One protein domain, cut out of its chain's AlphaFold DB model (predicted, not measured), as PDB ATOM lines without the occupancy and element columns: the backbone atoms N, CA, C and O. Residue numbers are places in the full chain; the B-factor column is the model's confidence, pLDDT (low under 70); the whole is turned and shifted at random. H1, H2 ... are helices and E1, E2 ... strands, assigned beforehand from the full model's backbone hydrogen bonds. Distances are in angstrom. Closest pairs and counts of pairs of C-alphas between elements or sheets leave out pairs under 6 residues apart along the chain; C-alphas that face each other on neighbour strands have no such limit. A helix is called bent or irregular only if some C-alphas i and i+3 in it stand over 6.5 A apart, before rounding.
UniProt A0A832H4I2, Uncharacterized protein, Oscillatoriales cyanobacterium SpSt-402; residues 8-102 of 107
ATOM      1  N   LYS A   8     -40.163 -20.212 -19.497       79.50
ATOM      2  CA  LYS A   8     -39.202 -21.136 -20.115       79.50
ATOM      3  C   LYS A   8     -39.925 -22.397 -20.569       79.50
ATOM      4  O   LYS A   8     -40.919 -22.793 -19.964       79.50
ATOM      5  N   ILE A   9     -39.425 -23.032 -21.627       84.50
ATOM      6  CA  ILE A   9     -39.928 -24.345 -22.041       84.50
ATOM      7  C   ILE A   9     -39.748 -25.306 -20.865       84.50
ATOM      8  O   ILE A   9     -38.705 -25.306 -20.207       84.50
ATOM      9  N   TYR A  10     -40.782 -26.092 -20.584       87.06
ATOM     10  CA  TYR A  10     -40.761 -27.067 -19.511       87.06
ATOM     11  C   TYR A  10     -39.635 -28.081 -19.727       87.06
ATOM     12  O   TYR A  10     -39.644 -28.853 -20.683       87.06
ATOM     13  N   ASP A  11     -38.688 -28.099 -18.794       85.44
ATOM     14  CA  ASP A  11     -37.716 -29.173 -18.636       85.44
ATOM     15  C   ASP A  11     -37.658 -29.536 -17.144       85.44
ATOM     16  O   ASP A  11     -37.288 -28.679 -16.330       85.44
ATOM     17  N   PRO A  12     -37.979 -30.790 -16.761       84.56
ATOM     18  CA  PRO A  12     -37.961 -31.225 -15.365       84.56
ATOM     19  C   PRO A  12     -36.600 -31.018 -14.681       84.56
ATOM     20  O   PRO A  12     -36.534 -30.880 -13.460       84.56
ATOM     21  N   LYS A  13     -35.499 -30.960 -15.442       85.56
ATOM     22  CA  LYS A  13     -34.142 -30.743 -14.916       85.56
ATOM     23  C   LYS A  13     -33.835 -29.278 -14.617       85.56
ATOM     24  O   LYS A  13     -32.889 -29.006 -13.880       85.56
ATOM     25  N   THR A  14     -34.607 -28.347 -15.174       84.69
ATOM     26  CA  THR A  14     -34.366 -26.898 -15.054       84.69
ATOM     27  C   THR A  14     -35.348 -26.199 -14.115       84.69
ATOM     28  O   THR A  14     -35.328 -24.971 -14.009       84.69
ATOM     29  N   LEU A  15     -36.193 -26.962 -13.411       83.56
ATOM     30  CA  LEU A  15     -37.151 -26.421 -12.449       83.56
ATOM     31  C   LEU A  15     -36.451 -25.747 -11.262       83.56
ATOM     32  O   LEU A  15     -35.568 -26.314 -10.606       83.56
ATOM     33  N   GLU A  16     -36.903 -24.541 -10.951       83.69
ATOM     34  CA  GLU A  16     -36.452 -23.750  -9.815       83.69
ATOM     35  C   GLU A  16     -37.033 -24.269  -8.495       83.69
ATOM     36  O   GLU A  16     -37.983 -25.051  -8.461       83.69
ATOM     37  N   ALA A  17     -36.457 -23.837  -7.369       81.88
ATOM     38  CA  ALA A  17     -36.852 -24.312  -6.041       81.88
ATOM     39  C   ALA A  17     -38.351 -24.118  -5.748       81.88
ATOM     40  O   ALA A  17     -38.978 -25.019  -5.193       81.88
ATOM     41  N   ASP A  18     -38.917 -22.987  -6.169       77.62
ATOM     42  CA  ASP A  18     -40.336 -22.672  -5.986       77.62
ATOM     43  C   ASP A  18     -41.244 -23.467  -6.945       77.62
ATOM     44  O   ASP A  18     -42.397 -23.724  -6.606       77.62
ATOM     45  N   GLU A  19     -40.730 -23.905  -8.100       79.94
ATOM     46  CA  GLU A  19     -41.458 -24.666  -9.128       79.94
ATOM     47  C   GLU A  19     -41.536 -26.166  -8.801       79.94
ATOM     48  O   GLU A  19     -42.538 -26.817  -9.094       79.94
ATOM     49  N   LYS A  20     -40.505 -26.719  -8.147       83.25
ATOM     50  CA  LYS A  20     -40.395 -28.152  -7.808       83.25
ATOM     51  C   LYS A  20     -41.622 -28.767  -7.116       83.25
ATOM     52  O   LYS A  20     -41.972 -29.888  -7.481       83.25
ATOM     53  N   PRO A  21     -42.312 -28.100  -6.169       82.19
ATOM     54  CA  PRO A  21     -43.535 -28.634  -5.565       82.19
ATOM     55  C   PRO A  21     -44.670 -28.911  -6.564       82.19
ATOM     56  O   PRO A  21     -45.592 -29.652  -6.239       82.19
ATOM     57  N   PHE A  22     -44.608 -28.324  -7.761       80.19
ATOM     58  CA  PHE A  22     -45.591 -28.472  -8.832       80.19
ATOM     59  C   PHE A  22     -45.082 -29.359  -9.981       80.19
ATOM     60  O   PHE A  22     -45.743 -29.449 -11.010       80.19
ATOM     61  N   ALA A  23     -43.936 -30.034  -9.822       84.06
ATOM     62  CA  ALA A  23     -43.342 -30.870 -10.868       84.06
ATOM     63  C   ALA A  23     -44.310 -31.945 -11.383       84.06
ATOM     64  O   ALA A  23     -44.499 -32.063 -12.587       84.06
ATOM     65  N   SER A  24     -45.005 -32.649 -10.484       83.00
ATOM     66  CA  SER A  24     -46.012 -33.651 -10.863       83.00
ATOM     67  C   SER A  24     -47.157 -33.063 -11.692       83.00
ATOM     68  O   SER A  24     -47.665 -33.714 -12.600       83.00
ATOM     69  N   PHE A  25     -47.542 -31.815 -11.423       81.94
ATOM     70  CA  PHE A  25     -48.535 -31.098 -12.217       81.94
ATOM     71  C   PHE A  25     -47.995 -30.767 -13.616       81.94
ATOM     72  O   PHE A  25     -48.693 -30.987 -14.601       81.94
ATOM     73  N   PHE A  26     -46.746 -30.306 -13.732       85.62
ATOM     74  CA  PHE A  26     -46.125 -30.047 -15.036       85.62
ATOM     75  C   PHE A  26     -45.960 -31.322 -15.868       85.62
ATOM     76  O   PHE A  26     -46.221 -31.312 -17.069       85.62
ATOM     77  N   GLU A  27     -45.593 -32.435 -15.231       86.44
ATOM     78  CA  GLU A  27     -45.540 -33.752 -15.870       86.44
ATOM     79  C   GLU A  27     -46.915 -34.178 -16.388       86.44
ATOM     80  O   GLU A  27     -47.025 -34.646 -17.521       86.44
ATOM     81  N   GLN A  28     -47.973 -33.961 -15.601       85.25
ATOM     82  CA  GLN A  28     -49.334 -34.281 -16.017       85.25
ATOM     83  C   GLN A  28     -49.763 -33.451 -17.238       85.25
ATOM     84  O   GLN A  28     -50.286 -34.007 -18.202       85.25
ATOM     85  N   VAL A  29     -49.481 -32.143 -17.241       84.69
ATOM     86  CA  VAL A  29     -49.724 -31.255 -18.392       84.69
ATOM     87  C   VAL A  29     -48.987 -31.759 -19.637       84.69
ATOM     88  O   VAL A  29     -49.600 -31.919 -20.691       84.69
ATOM     89  N   ALA A  30     -47.694 -32.067 -19.510       85.88
ATOM     90  CA  ALA A  30     -46.882 -32.569 -20.617       85.88
ATOM     91  C   ALA A  30     -47.369 -33.927 -21.147       85.88
ATOM     92  O   ALA A  30     -47.283 -34.187 -22.344       85.88
ATOM     93  N   SER A  31     -47.915 -34.782 -20.276       87.25
ATOM     94  CA  SER A  31     -48.468 -36.080 -20.676       87.25
ATOM     95  C   SER A  31     -49.801 -35.984 -21.430       87.25
ATOM     96  O   SER A  31     -50.114 -36.867 -22.225       87.25
ATOM     97  N   GLU A  32     -50.572 -34.912 -21.217       86.69
ATOM     98  CA  GLU A  32     -51.837 -34.658 -21.923       86.69
ATOM     99  C   GLU A  32     -51.616 -34.042 -23.312       86.69
ATOM    100  O   GLU A  32     -52.364 -34.327 -24.246       86.69
ATOM    101  N   PHE A  33     -50.574 -33.223 -23.465       85.81
ATOM    102  CA  PHE A  33     -50.260 -32.487 -24.691       85.81
ATOM    103  C   PHE A  33     -48.943 -32.982 -25.304       85.81
ATOM    104  O   PHE A  33     -47.954 -32.258 -25.371       85.81
ATOM    105  N   THR A  34     -48.928 -34.243 -25.745       85.00
ATOM    106  CA  THR A  34     -47.739 -34.915 -26.316       85.00
ATOM    107  C   THR A  34     -47.553 -34.690 -27.813       85.00
ATOM    108  O   THR A  34     -46.522 -35.064 -28.376       85.00
ATOM    109  N   ALA A  35     -48.562 -34.126 -28.476       85.75
ATOM    110  CA  ALA A  35     -48.514 -33.879 -29.905       85.75
ATOM    111  C   ALA A  35     -47.484 -32.770 -30.216       85.75
ATOM    112  O   ALA A  35     -47.379 -31.809 -29.453       85.75
ATOM    113  N   PRO A  36     -46.707 -32.893 -31.309       84.50
ATOM    114  CA  PRO A  36     -45.522 -32.066 -31.556       84.50
ATOM    115  C   PRO A  36     -45.817 -30.577 -31.771       84.50
ATOM    116  O   PRO A  36     -44.901 -29.770 -31.649       84.50
ATOM    117  N   GLN A  37     -47.063 -30.218 -32.083       87.38
ATOM    118  CA  GLN A  37     -47.497 -28.827 -32.199       87.38
ATOM    119  C   GLN A  37     -47.644 -28.132 -30.840       87.38
ATOM    120  O   GLN A  37     -47.683 -26.908 -30.783       87.38
ATOM    121  N   TYR A  38     -47.725 -28.884 -29.737       88.62
ATOM    122  CA  TYR A  38     -47.878 -28.299 -28.413       88.62
ATOM    123  C   TYR A  38     -46.535 -28.135 -27.706       88.62
ATOM    124  O   TYR A  38     -45.736 -29.067 -27.605       88.62
ATOM    125  N   ARG A  39     -46.315 -26.950 -27.134       88.06
ATOM    126  CA  ARG A  39     -45.183 -26.664 -26.249       88.06
ATOM    127  C   ARG A  39     -45.667 -26.334 -24.856       88.06
ATOM    128  O   ARG A  39     -46.542 -25.490 -24.670       88.06
ATOM    129  N   ILE A  40     -45.053 -26.974 -23.866       88.31
ATOM    130  CA  ILE A  40     -45.320 -26.672 -22.464       88.31
ATOM    131  C   ILE A  40     -44.316 -25.641 -21.977       88.31
ATOM    132  O   ILE A  40     -43.108 -25.803 -22.146       88.31
ATOM    133  N   TRP A  41     -44.824 -24.603 -21.334       86.38
ATOM    134  CA  TRP A  41     -44.048 -23.547 -20.709       86.38
ATOM    135  C   TRP A  41     -44.270 -23.590 -19.206       86.38
ATOM    136  O   TRP A  41     -45.377 -23.846 -18.743       86.38
ATOM    137  N   VAL A  42     -43.235 -23.311 -18.432       85.06
ATOM    138  CA  VAL A  42     -43.343 -23.061 -16.995       85.06
ATOM    139  C   VAL A  42     -42.712 -21.718 -16.695       85.06
ATOM    140  O   VAL A  42     -41.758 -21.302 -17.354       85.06
ATOM    141  N   GLY A  43     -43.261 -21.009 -15.723       75.31
ATOM    142  CA  GLY A  43     -42.656 -19.757 -15.315       75.31
ATOM    143  C   GLY A  43     -43.458 -18.997 -14.285       75.31
ATOM    144  O   GLY A  43     -44.520 -19.423 -13.817       75.31
ATOM    145  N   SER A  44     -42.902 -17.842 -13.942       65.50
ATOM    146  CA  SER A  44     -43.495 -16.906 -13.001       65.50
ATOM    147  C   SER A  44     -44.447 -15.972 -13.735       65.50
ATOM    148  O   SER A  44     -44.011 -15.197 -14.582       65.50
ATOM    149  N   GLY A  45     -45.736 -16.039 -13.409       58.88
ATOM    150  CA  GLY A  45     -46.724 -15.100 -13.929       58.88
ATOM    151  C   GLY A  45     -46.692 -13.746 -13.217       58.88
ATOM    152  O   GLY A  45     -46.188 -13.612 -12.095       58.88
ATOM    153  N   ASP A  46     -47.266 -12.741 -13.873       56.03
ATOM    154  CA  ASP A  46     -47.230 -11.346 -13.429       56.03
ATOM    155  C   ASP A  46     -47.924 -11.083 -12.063       56.03
ATOM    156  O   ASP A  46     -48.841 -11.802 -11.647       56.03
ATOM    157  N   TYR A  47     -47.456 -10.047 -11.348       49.16
ATOM    158  CA  TYR A  47     -47.978  -9.489 -10.082       49.16
ATOM    159  C   TYR A  47     -48.680 -10.483  -9.119       49.16
ATOM    160  O   TYR A  47     -49.902 -10.614  -9.084       49.16
ATOM    161  N   GLN A  48     -47.895 -11.096  -8.219       52.53
ATOM    162  CA  GLN A  48     -48.317 -12.017  -7.136       52.53
ATOM    163  C   GLN A  48     -48.678 -13.458  -7.558       52.53
ATOM    164  O   GLN A  48     -48.881 -14.311  -6.686       52.53
ATOM    165  N   ARG A  49     -48.687 -13.771  -8.860       59.91
ATOM    166  CA  ARG A  49     -49.010 -15.101  -9.416       59.91
ATOM    167  C   ARG A  49     -47.749 -15.896  -9.746       59.91
ATOM    168  O   ARG A  49     -47.377 -16.071 -10.895       59.91
ATOM    169  N   ARG A  50     -47.065 -16.376  -8.709       66.19
ATOM    170  CA  ARG A  50     -45.661 -16.801  -8.825       66.19
ATOM    171  C   ARG A  50     -45.379 -18.002  -9.734       66.19
ATOM    172  O   ARG A  50     -44.218 -18.178 -10.061       66.19
ATOM    173  N   ILE A  51     -46.355 -18.855 -10.069       76.56
ATOM    174  CA  ILE A  51     -46.095 -20.101 -10.814       76.56
ATOM    175  C   ILE A  51     -47.295 -20.461 -11.694       76.56
ATOM    176  O   ILE A  51     -48.412 -20.614 -11.185       76.56
ATOM    177  N   CYS A  52     -47.055 -20.638 -12.990       80.12
ATOM    178  CA  CYS A  52     -48.010 -21.176 -13.955       80.12
ATOM    179  C   CYS A  52     -47.365 -22.211 -14.882       80.12
ATOM    180  O   CYS A  52     -46.159 -22.158 -15.130       80.12
ATOM    181  N   ALA A  53     -48.193 -23.099 -15.433       83.44
ATOM    182  CA  ALA A  53     -47.879 -23.812 -16.667       83.44
ATOM    183  C   ALA A  53     -48.659 -23.203 -17.830       83.44
ATOM    184  O   ALA A  53     -49.833 -22.882 -17.679       83.44
ATOM    185  N   GLY A  54     -48.014 -23.053 -18.977       86.56
ATOM    186  CA  GLY A  54     -48.636 -22.684 -20.237       86.56
ATOM    187  C   GLY A  54     -48.627 -23.858 -21.208       86.56
ATOM    188  O   GLY A  54     -47.638 -24.581 -21.274       86.56
ATOM    189  N   VAL A  55     -49.698 -24.023 -21.976       88.31
ATOM    190  CA  VAL A  55     -49.705 -24.843 -23.192       88.31
ATOM    191  C   VAL A  55     -49.783 -23.880 -24.367       88.31
ATOM    192  O   VAL A  55     -50.725 -23.096 -24.443       88.31
ATOM    193  N   GLN A  56     -48.793 -23.907 -25.248       88.44
ATOM    194  CA  GLN A  56     -48.798 -23.157 -26.496       88.44
ATOM    195  C   GLN A  56     -49.063 -24.107 -27.652       88.44
ATOM    196  O   GLN A  56     -48.447 -25.165 -27.718       88.44
ATOM    197  N   ASP A  57     -49.940 -23.704 -28.557       88.12
ATOM    198  CA  ASP A  57     -50.083 -24.317 -29.871       88.12
ATOM    199  C   ASP A  57     -49.214 -23.545 -30.878       88.12
ATOM    200  O   ASP A  57     -49.433 -22.356 -31.105       88.12
ATOM    201  N   ASP A  58     -48.193 -24.196 -31.436       84.94
ATOM    202  CA  ASP A  58     -47.251 -23.597 -32.388       84.94
ATOM    203  C   ASP A  58     -47.919 -23.222 -33.719       84.94
ATOM    204  O   ASP A  58     -47.474 -22.273 -34.370       84.94
ATOM    205  N   ASP A  59     -48.978 -23.933 -34.123       84.44
ATOM    206  CA  ASP A  59     -49.650 -23.692 -35.405       84.44
ATOM    207  C   ASP A  59     -50.462 -22.389 -35.364       84.44
ATOM    208  O   ASP A  59     -50.502 -21.633 -36.339       84.44
ATOM    209  N   SER A  60     -51.097 -22.108 -34.222       81.81
ATOM    210  CA  SER A  60     -51.935 -20.920 -34.011       81.81
ATOM    211  C   SER A  60     -51.227 -19.787 -33.260       81.81
ATOM    212  O   SER A  60     -51.677 -18.640 -33.301       81.81
ATOM    213  N   GLY A  61     -50.122 -20.085 -32.572       80.75
ATOM    214  CA  GLY A  61     -49.417 -19.165 -31.682       80.75
ATOM    215  C   GLY A  61     -50.141 -18.890 -30.359       80.75
ATOM    216  O   GLY A  61     -49.664 -18.065 -29.581       80.75
ATOM    217  N   VAL A  62     -51.266 -19.561 -30.098       84.44
ATOM    218  CA  VAL A  62     -52.148 -19.323 -28.947       84.44
ATOM    219  C   VAL A  62     -51.591 -19.978 -27.693       84.44
ATOM    220  O   VAL A  62     -51.169 -21.136 -27.725       84.44
ATOM    221  N   VAL A  63     -51.648 -19.265 -26.566       83.69
ATOM    222  CA  VAL A  63     -51.188 -19.769 -25.269       83.69
ATOM    223  C   VAL A  63     -52.345 -19.880 -24.277       83.69
ATOM    224  O   VAL A  63     -53.074 -18.926 -24.005       83.69
ATOM    225  N   VAL A  64     -52.477 -21.045 -23.650       85.56
ATOM    226  CA  VAL A  64     -53.353 -21.260 -22.495       85.56
ATOM    227  C   VAL A  64     -52.499 -21.318 -21.235       85.56
ATOM    228  O   VAL A  64     -51.734 -22.261 -21.058       85.56
ATOM    229  N   LYS A  65     -52.621 -20.329 -20.342       85.56
ATOM    230  CA  LYS A  65     -51.888 -20.278 -19.064       85.56
ATOM    231  C   LYS A  65     -52.769 -20.758 -17.913       85.56
ATOM    232  O   LYS A  65     -53.873 -20.257 -17.703       85.56
ATOM    233  N   ILE A  66     -52.242 -21.683 -17.120       83.00
ATOM    234  CA  ILE A  66     -52.875 -22.265 -15.937       83.00
ATOM    235  C   ILE A  66     -52.050 -21.910 -14.711       83.00
ATOM    236  O   ILE A  66     -50.903 -22.333 -14.562       83.00
ATOM    237  N   TYR A  67     -52.637 -21.130 -13.810       79.88
ATOM    238  CA  TYR A  67     -51.954 -20.723 -12.586       79.88
ATOM    239  C   TYR A  67     -51.996 -21.829 -11.526       79.88
ATOM    240  O   TYR A  67     -53.068 -22.321 -11.178       79.88
ATOM    241  N   CYS A  68     -50.829 -22.162 -10.962       72.19
ATOM    242  CA  CYS A  68     -50.662 -23.168  -9.903       72.19
ATOM    243  C   CYS A  68     -50.711 -22.556  -8.495       72.19
ATOM    244  O   CYS A  68     -50.901 -23.257  -7.497       72.19
ATOM    245  N   LYS A  69     -50.505 -21.237  -8.398       67.25
ATOM    246  CA  LYS A  69     -50.472 -20.497  -7.134       67.25
ATOM    247  C   LYS A  69     -51.063 -19.099  -7.296       67.25
ATOM    248  O   LYS A  69     -50.536 -18.280  -8.046       67.25
ATOM    249  N   TYR A  70     -52.088 -18.802  -6.497       64.56
ATOM    250  CA  TYR A  70     -52.604 -17.448  -6.287       64.56
ATOM    251  C   TYR A  70     -52.632 -17.163  -4.785       64.56
ATOM    252  O   TYR A  70     -53.550 -17.587  -4.090       64.56
ATOM    253  N   GLN A  71     -51.583 -16.511  -4.267       61.06
ATOM    254  CA  GLN A  71     -51.309 -16.308  -2.830       61.06
ATOM    255  C   GLN A  71     -51.071 -17.610  -2.023       61.06
ATOM    256  O   GLN A  71     -50.135 -17.662  -1.225       61.06
ATOM    257  N   LYS A  72     -51.820 -18.690  -2.286       66.88
ATOM    258  CA  LYS A  72     -51.650 -20.053  -1.756       66.88
ATOM    259  C   LYS A  72     -51.496 -21.080  -2.895       66.88
ATOM    260  O   LYS A  72     -51.972 -20.819  -4.003       66.88
ATOM    261  N   PRO A  73     -50.820 -22.223  -2.655       67.94
ATOM    262  CA  PRO A  73     -50.773 -23.334  -3.607       67.94
ATOM    263  C   PRO A  73     -52.173 -23.882  -3.900       67.94
ATOM    264  O   PRO A  73     -52.996 -23.995  -2.992       67.94
ATOM    265  N   ILE A  74     -52.424 -24.246  -5.154       72.94
ATOM    266  CA  ILE A  74     -53.662 -24.898  -5.586       72.94
ATOM    267  C   ILE A  74     -53.403 -26.405  -5.611       72.94
ATOM    268  O   ILE A  74     -52.486 -26.853  -6.291       72.94
ATOM    269  N   GLN A  75     -54.188 -27.187  -4.860       65.31
ATOM    270  CA  GLN A  75     -53.949 -28.630  -4.698       65.31
ATOM    271  C   GLN A  75     -54.145 -29.445  -5.984       65.31
ATOM    272  O   GLN A  75     -53.540 -30.503  -6.116       65.31
ATOM    273  N   ASN A  76     -54.971 -28.974  -6.925       70.69
ATOM    274  CA  ASN A  76     -55.165 -29.636  -8.216       70.69
ATOM    275  C   ASN A  76     -55.509 -28.629  -9.333       70.69
ATOM    276  O   ASN A  76     -56.688 -28.456  -9.671       70.69
ATOM    277  N   PRO A  77     -54.502 -27.939  -9.899       73.31
ATOM    278  CA  PRO A  77     -54.724 -26.992 -10.982       73.31
ATOM    279  C   PRO A  77     -54.979 -27.678 -12.339       73.31
ATOM    280  O   PRO A  77     -55.398 -27.009 -13.274       73.31
ATOM    281  N   TRP A  78     -54.754 -28.996 -12.470       77.81
ATOM    282  CA  TRP A  78     -54.943 -29.767 -13.715       77.81
ATOM    283  C   TRP A  78     -56.044 -30.816 -13.572       77.81
ATOM    284  O   TRP A  78     -55.852 -32.017 -13.766       77.81
ATOM    285  N   ASN A  79     -57.226 -30.367 -13.169       78.75
ATOM    286  CA  ASN A  79     -58.385 -31.247 -13.098       78.75
ATOM    287  C   ASN A  79     -59.062 -31.390 -14.474       78.75
ATOM    288  O   ASN A  79     -58.806 -30.620 -15.401       78.75
ATOM    289  N   ALA A  80     -59.973 -32.359 -14.587       79.31
ATOM    290  CA  ALA A  80     -60.689 -32.654 -15.829       79.31
ATOM    291  C   ALA A  80     -61.393 -31.427 -16.440       79.31
ATOM    292  O   ALA A  80     -61.422 -31.289 -17.659       79.31
ATOM    293  N   PHE A  81     -61.899 -30.506 -15.610       82.56
ATOM    294  CA  PHE A  81     -62.529 -29.273 -16.085       82.56
ATOM    295  C   PHE A  81     -61.522 -28.332 -16.758       82.56
ATOM    296  O   PHE A  81     -61.823 -27.755 -17.801       82.56
ATOM    297  N   VAL A  82     -60.318 -28.193 -16.198       83.81
ATOM    298  CA  VAL A  82     -59.250 -27.376 -16.797       83.81
ATOM    299  C   VAL A  82     -58.780 -27.988 -18.113       83.81
ATOM    300  O   VAL A  82     -58.670 -27.269 -19.102       83.81
ATOM    301  N   ILE A  83     -58.578 -29.307 -18.149       83.50
ATOM    302  CA  ILE A  83     -58.180 -30.026 -19.368       83.50
ATOM    303  C   ILE A  83     -59.224 -29.824 -20.469       83.50
ATOM    304  O   ILE A  83     -58.878 -29.461 -21.592       83.50
ATOM    305  N   GLN A  84     -60.505 -30.003 -20.140       84.69
ATOM    306  CA  GLN A  84     -61.599 -29.786 -21.081       84.69
ATOM    307  C   GLN A  84     -61.616 -28.341 -21.597       84.69
ATOM    308  O   GLN A  84     -61.670 -28.135 -22.803       84.69
ATOM    309  N   ARG A  85     -61.476 -27.346 -20.712       86.62
ATOM    310  CA  ARG A  85     -61.395 -25.923 -21.085       86.62
ATOM    311  C   ARG A  85     -60.240 -25.619 -22.039       86.62
ATOM    312  O   ARG A  85     -60.419 -24.829 -22.957       86.62
ATOM    313  N   VAL A  86     -59.068 -26.214 -21.816       87.31
ATOM    314  CA  VAL A  86     -57.900 -26.027 -22.692       87.31
ATOM    315  C   VAL A  86     -58.186 -26.606 -24.081       87.31
ATOM    316  O   VAL A  86     -57.948 -25.934 -25.081       87.31
ATOM    317  N   ARG A  87     -58.745 -27.822 -24.146       86.12
ATOM    318  CA  ARG A  87     -59.097 -28.479 -25.415       86.12
ATOM    319  C   ARG A  87     -60.159 -27.698 -26.185       86.12
ATOM    320  O   ARG A  87     -59.933 -27.370 -27.341       86.12
ATOM    321  N   GLU A  88     -61.253 -27.320 -25.523       89.25
ATOM    322  CA  GLU A  88     -62.320 -26.500 -26.115       89.25
ATOM    323  C   GLU A  88     -61.781 -25.174 -26.664       89.25
ATOM    324  O   GLU A  88     -62.215 -24.719 -27.720       89.25
ATOM    325  N   HIS A  89     -60.816 -24.554 -25.977       89.69
ATOM    326  CA  HIS A  89     -60.210 -23.306 -26.437       89.69
ATOM    327  C   HIS A  89     -59.414 -23.492 -27.726       89.69
ATOM    328  O   HIS A  89     -59.633 -22.740 -28.676       89.69
ATOM    329  N   PHE A  90     -58.558 -24.514 -27.799       87.06
ATOM    330  CA  PHE A  90     -57.827 -24.827 -29.030       87.06
ATOM    331  C   PHE A  90     -58.772 -25.240 -30.170       87.06
ATOM    332  O   PHE A  90     -58.625 -24.767 -31.293       87.06
ATOM    333  N   GLU A  91     -59.796 -26.046 -29.883       87.31
ATOM    334  CA  GLU A  91     -60.799 -26.477 -30.868       87.31
ATOM    335  C   GLU A  91     -61.686 -25.325 -31.367       87.31
ATOM    336  O   GLU A  91     -62.164 -25.360 -32.501       87.31
ATOM    337  N   SER A  92     -61.892 -24.283 -30.555       87.06
ATOM    338  CA  SER A  92     -62.700 -23.120 -30.940       87.06
ATOM    339  C   SER A  92     -62.080 -22.278 -32.062       87.06
ATOM    340  O   SER A  92     -62.775 -21.452 -32.656       87.06
ATOM    341  N   GLY A  93     -60.780 -22.446 -32.335       81.38
ATOM    342  CA  GLY A  93     -60.031 -21.594 -33.261       81.38
ATOM    343  C   GLY A  93     -59.841 -20.161 -32.754       81.38
ATOM    344  O   GLY A  93     -59.535 -19.263 -33.541       81.38
ATOM    345  N   SER A  94     -60.050 -19.922 -31.454       84.12
ATOM    346  CA  SER A  94     -59.771 -18.632 -30.830       84.12
ATOM    347  C   SER A  94     -58.296 -18.282 -30.984       84.12
ATOM    348  O   SER A  94     -57.430 -19.085 -30.661       84.12
ATOM    349  N   THR A  95     -58.010 -17.060 -31.422       83.38
ATOM    350  CA  THR A  95     -56.644 -16.527 -31.559       83.38
ATOM    351  C   THR A  95     -56.169 -15.774 -30.315       83.38
ATOM    352  O   THR A  95     -55.086 -15.195 -30.313       83.38
ATOM    353  N   GLN A  96     -56.997 -15.728 -29.269       84.81
ATOM    354  CA  GLN A  96     -56.680 -15.051 -28.017       84.81
ATOM    355  C   GLN A  96     -56.140 -16.037 -26.991       84.81
ATOM    356  O   GLN A  96     -56.653 -17.147 -26.870       84.81
ATOM    357  N   ASP A  97     -55.172 -15.596 -26.193       83.75
ATOM    358  CA  ASP A  97     -54.685 -16.367 -25.054       83.75
ATOM    359  C   ASP A  97     -55.790 -16.592 -24.015       83.75
ATOM    360  O   ASP A  97     -56.603 -15.705 -23.728       83.75
ATOM    361  N   LEU A  98     -55.789 -17.774 -23.397       82.81
ATOM    362  CA  LEU A  98     -56.705 -18.111 -22.310       82.81
ATOM    363  C   LEU A  98     -55.965 -18.136 -20.976       82.81
ATOM    364  O   LEU A  98     -54.987 -18.857 -20.797       82.81
ATOM    365  N   LEU A  99     -56.484 -17.395 -20.000       81.12
ATOM    366  CA  LEU A  99     -55.998 -17.424 -18.623       81.12
ATOM    367  C   LEU A  99     -56.971 -18.212 -17.746       81.12
ATOM    368  O   LEU A  99     -58.101 -17.780 -17.510       81.12
ATOM    369  N   ILE A 100     -56.522 -19.347 -17.214       77.75
ATOM    370  CA  ILE A 100     -57.308 -20.179 -16.305       77.75
ATOM    371  C   ILE A 100     -56.828 -19.949 -14.871       77.75
ATOM    372  O   ILE A 100     -55.754 -20.389 -14.457       77.75
ATOM    373  N   ASN A 101     -57.669 -19.269 -14.091       69.75
ATOM    374  CA  ASN A 101     -57.507 -19.181 -12.644       69.75
ATOM    375  C   ASN A 101     -58.191 -20.391 -12.009       69.75
ATOM    376  O   ASN A 101     -59.419 -20.487 -12.019       69.75
ATOM    377  N   CYS A 102     -57.409 -21.313 -11.456       63.72
ATOM    378  CA  CYS A 102     -57.984 -22.422 -10.708       63.72
ATOM    379  C   CYS A 102     -58.495 -21.904  -9.349       63.72
ATOM    380  O   CYS A 102     -57.771 -21.175  -8.664       63.72
TER     381      CYS A 102
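AT A GLANCE: This is residues 8 to 102 of the 107 residues of an uncharacterized protein of Oscillatoriales cyanobacterium SpSt-402 (UniProt A0A832H4I2). A twisted sheet of four strands forms one layer, and two helices, H1 and H2, cover one of its faces, H1 over the E2 side and H2 over the E3 and E4 side. Both helices run along the strands, and no named helix lies on the other face. The 95 printed residues hold two named helices and four named strands, in the order H1, E1, E2, E3, H2, E4; the sheet order is E1, E2, E3, E4, mixed, and the class is mixed, helices and strands. The whole is compact, with a radius of gyration of the C-alphas of 12.4 A and spans of 35 by 25 by 24 A.

IN THESE COORDINATES: Residues 8 to 19 hold no named element. H1, residues 20 to 32, begins at C-alpha 20 (-40.395, -28.152, -7.808) and is 19.3 A long; it is irregular, with C-alphas 21 and 24 7.7 A apart. E1 is residues 38 to 43, 16.5 A. E2 is residues 51 to 57, 19.9 A, and E3 residues 63 to 70, 19.2 A. H2, residues 80 to 91, is 16.3 A long. E4, residues 98 to 101, 9.8 A, ends at C-alpha 101 (-57.507, -19.181, -12.644).

HOW THE PARTS SIT: E1, E2 and E3 make a meander, each strand the antiparallel neighbour of the one before. E1 and E2 are a hairpin at 160 degrees, with N 41 and O 54 2.8 A apart, within hydrogen-bond range. E2 and E3 are a hairpin at 168 degrees, with N 66 and O 53 at 2.7 A. E3 and E4 are parallel at 15 degrees, with N 65 and O 98 at 2.8 A. E1 and E4 are the edge strands. Residues 8 to 9 pair antiparallel with residues 41 to 42 of E1. H1 is on the sheet, its height over the sheet 9.0 A; it lies over E2, with 9 of its 13 C-alphas falling on E2, and only just not over E1, with 2 falling there; on the local plane it stands at 16 degrees to E2, and the closest C-alphas of H1 and E2 are those of Phe 26 and Ala 53, 6.7 A apart. H2 is on the same face at a height of 9.7 A, over E3 and, only just, E4, with 3 of its C-alphas falling on E4; on the local plane it stands at 12 degrees to E3. The closest C-alphas of H2 and E3 are those of Val 64 and Val 86, 6.6 A. E3, H2 and E4 form a strand-helix-strand unit, two parallel neighbour strands with a helix between, whose crossover is left-handed. H1 and H2 are only just apart, 8.3 A at the closest. In H2 every O i to N i+4 pair is within hydrogen-bond range, in H1 7 of 9.

THE WHOLE: The C-alphas farthest apart, of Ala 17 and Ser 92, are 35.9 A apart. The printed part has no cut and no long link. The mean pLDDT of the printed part is 80.1; residues 44 to 50, 69 to 73, 75 and 101 to 102 are under 70.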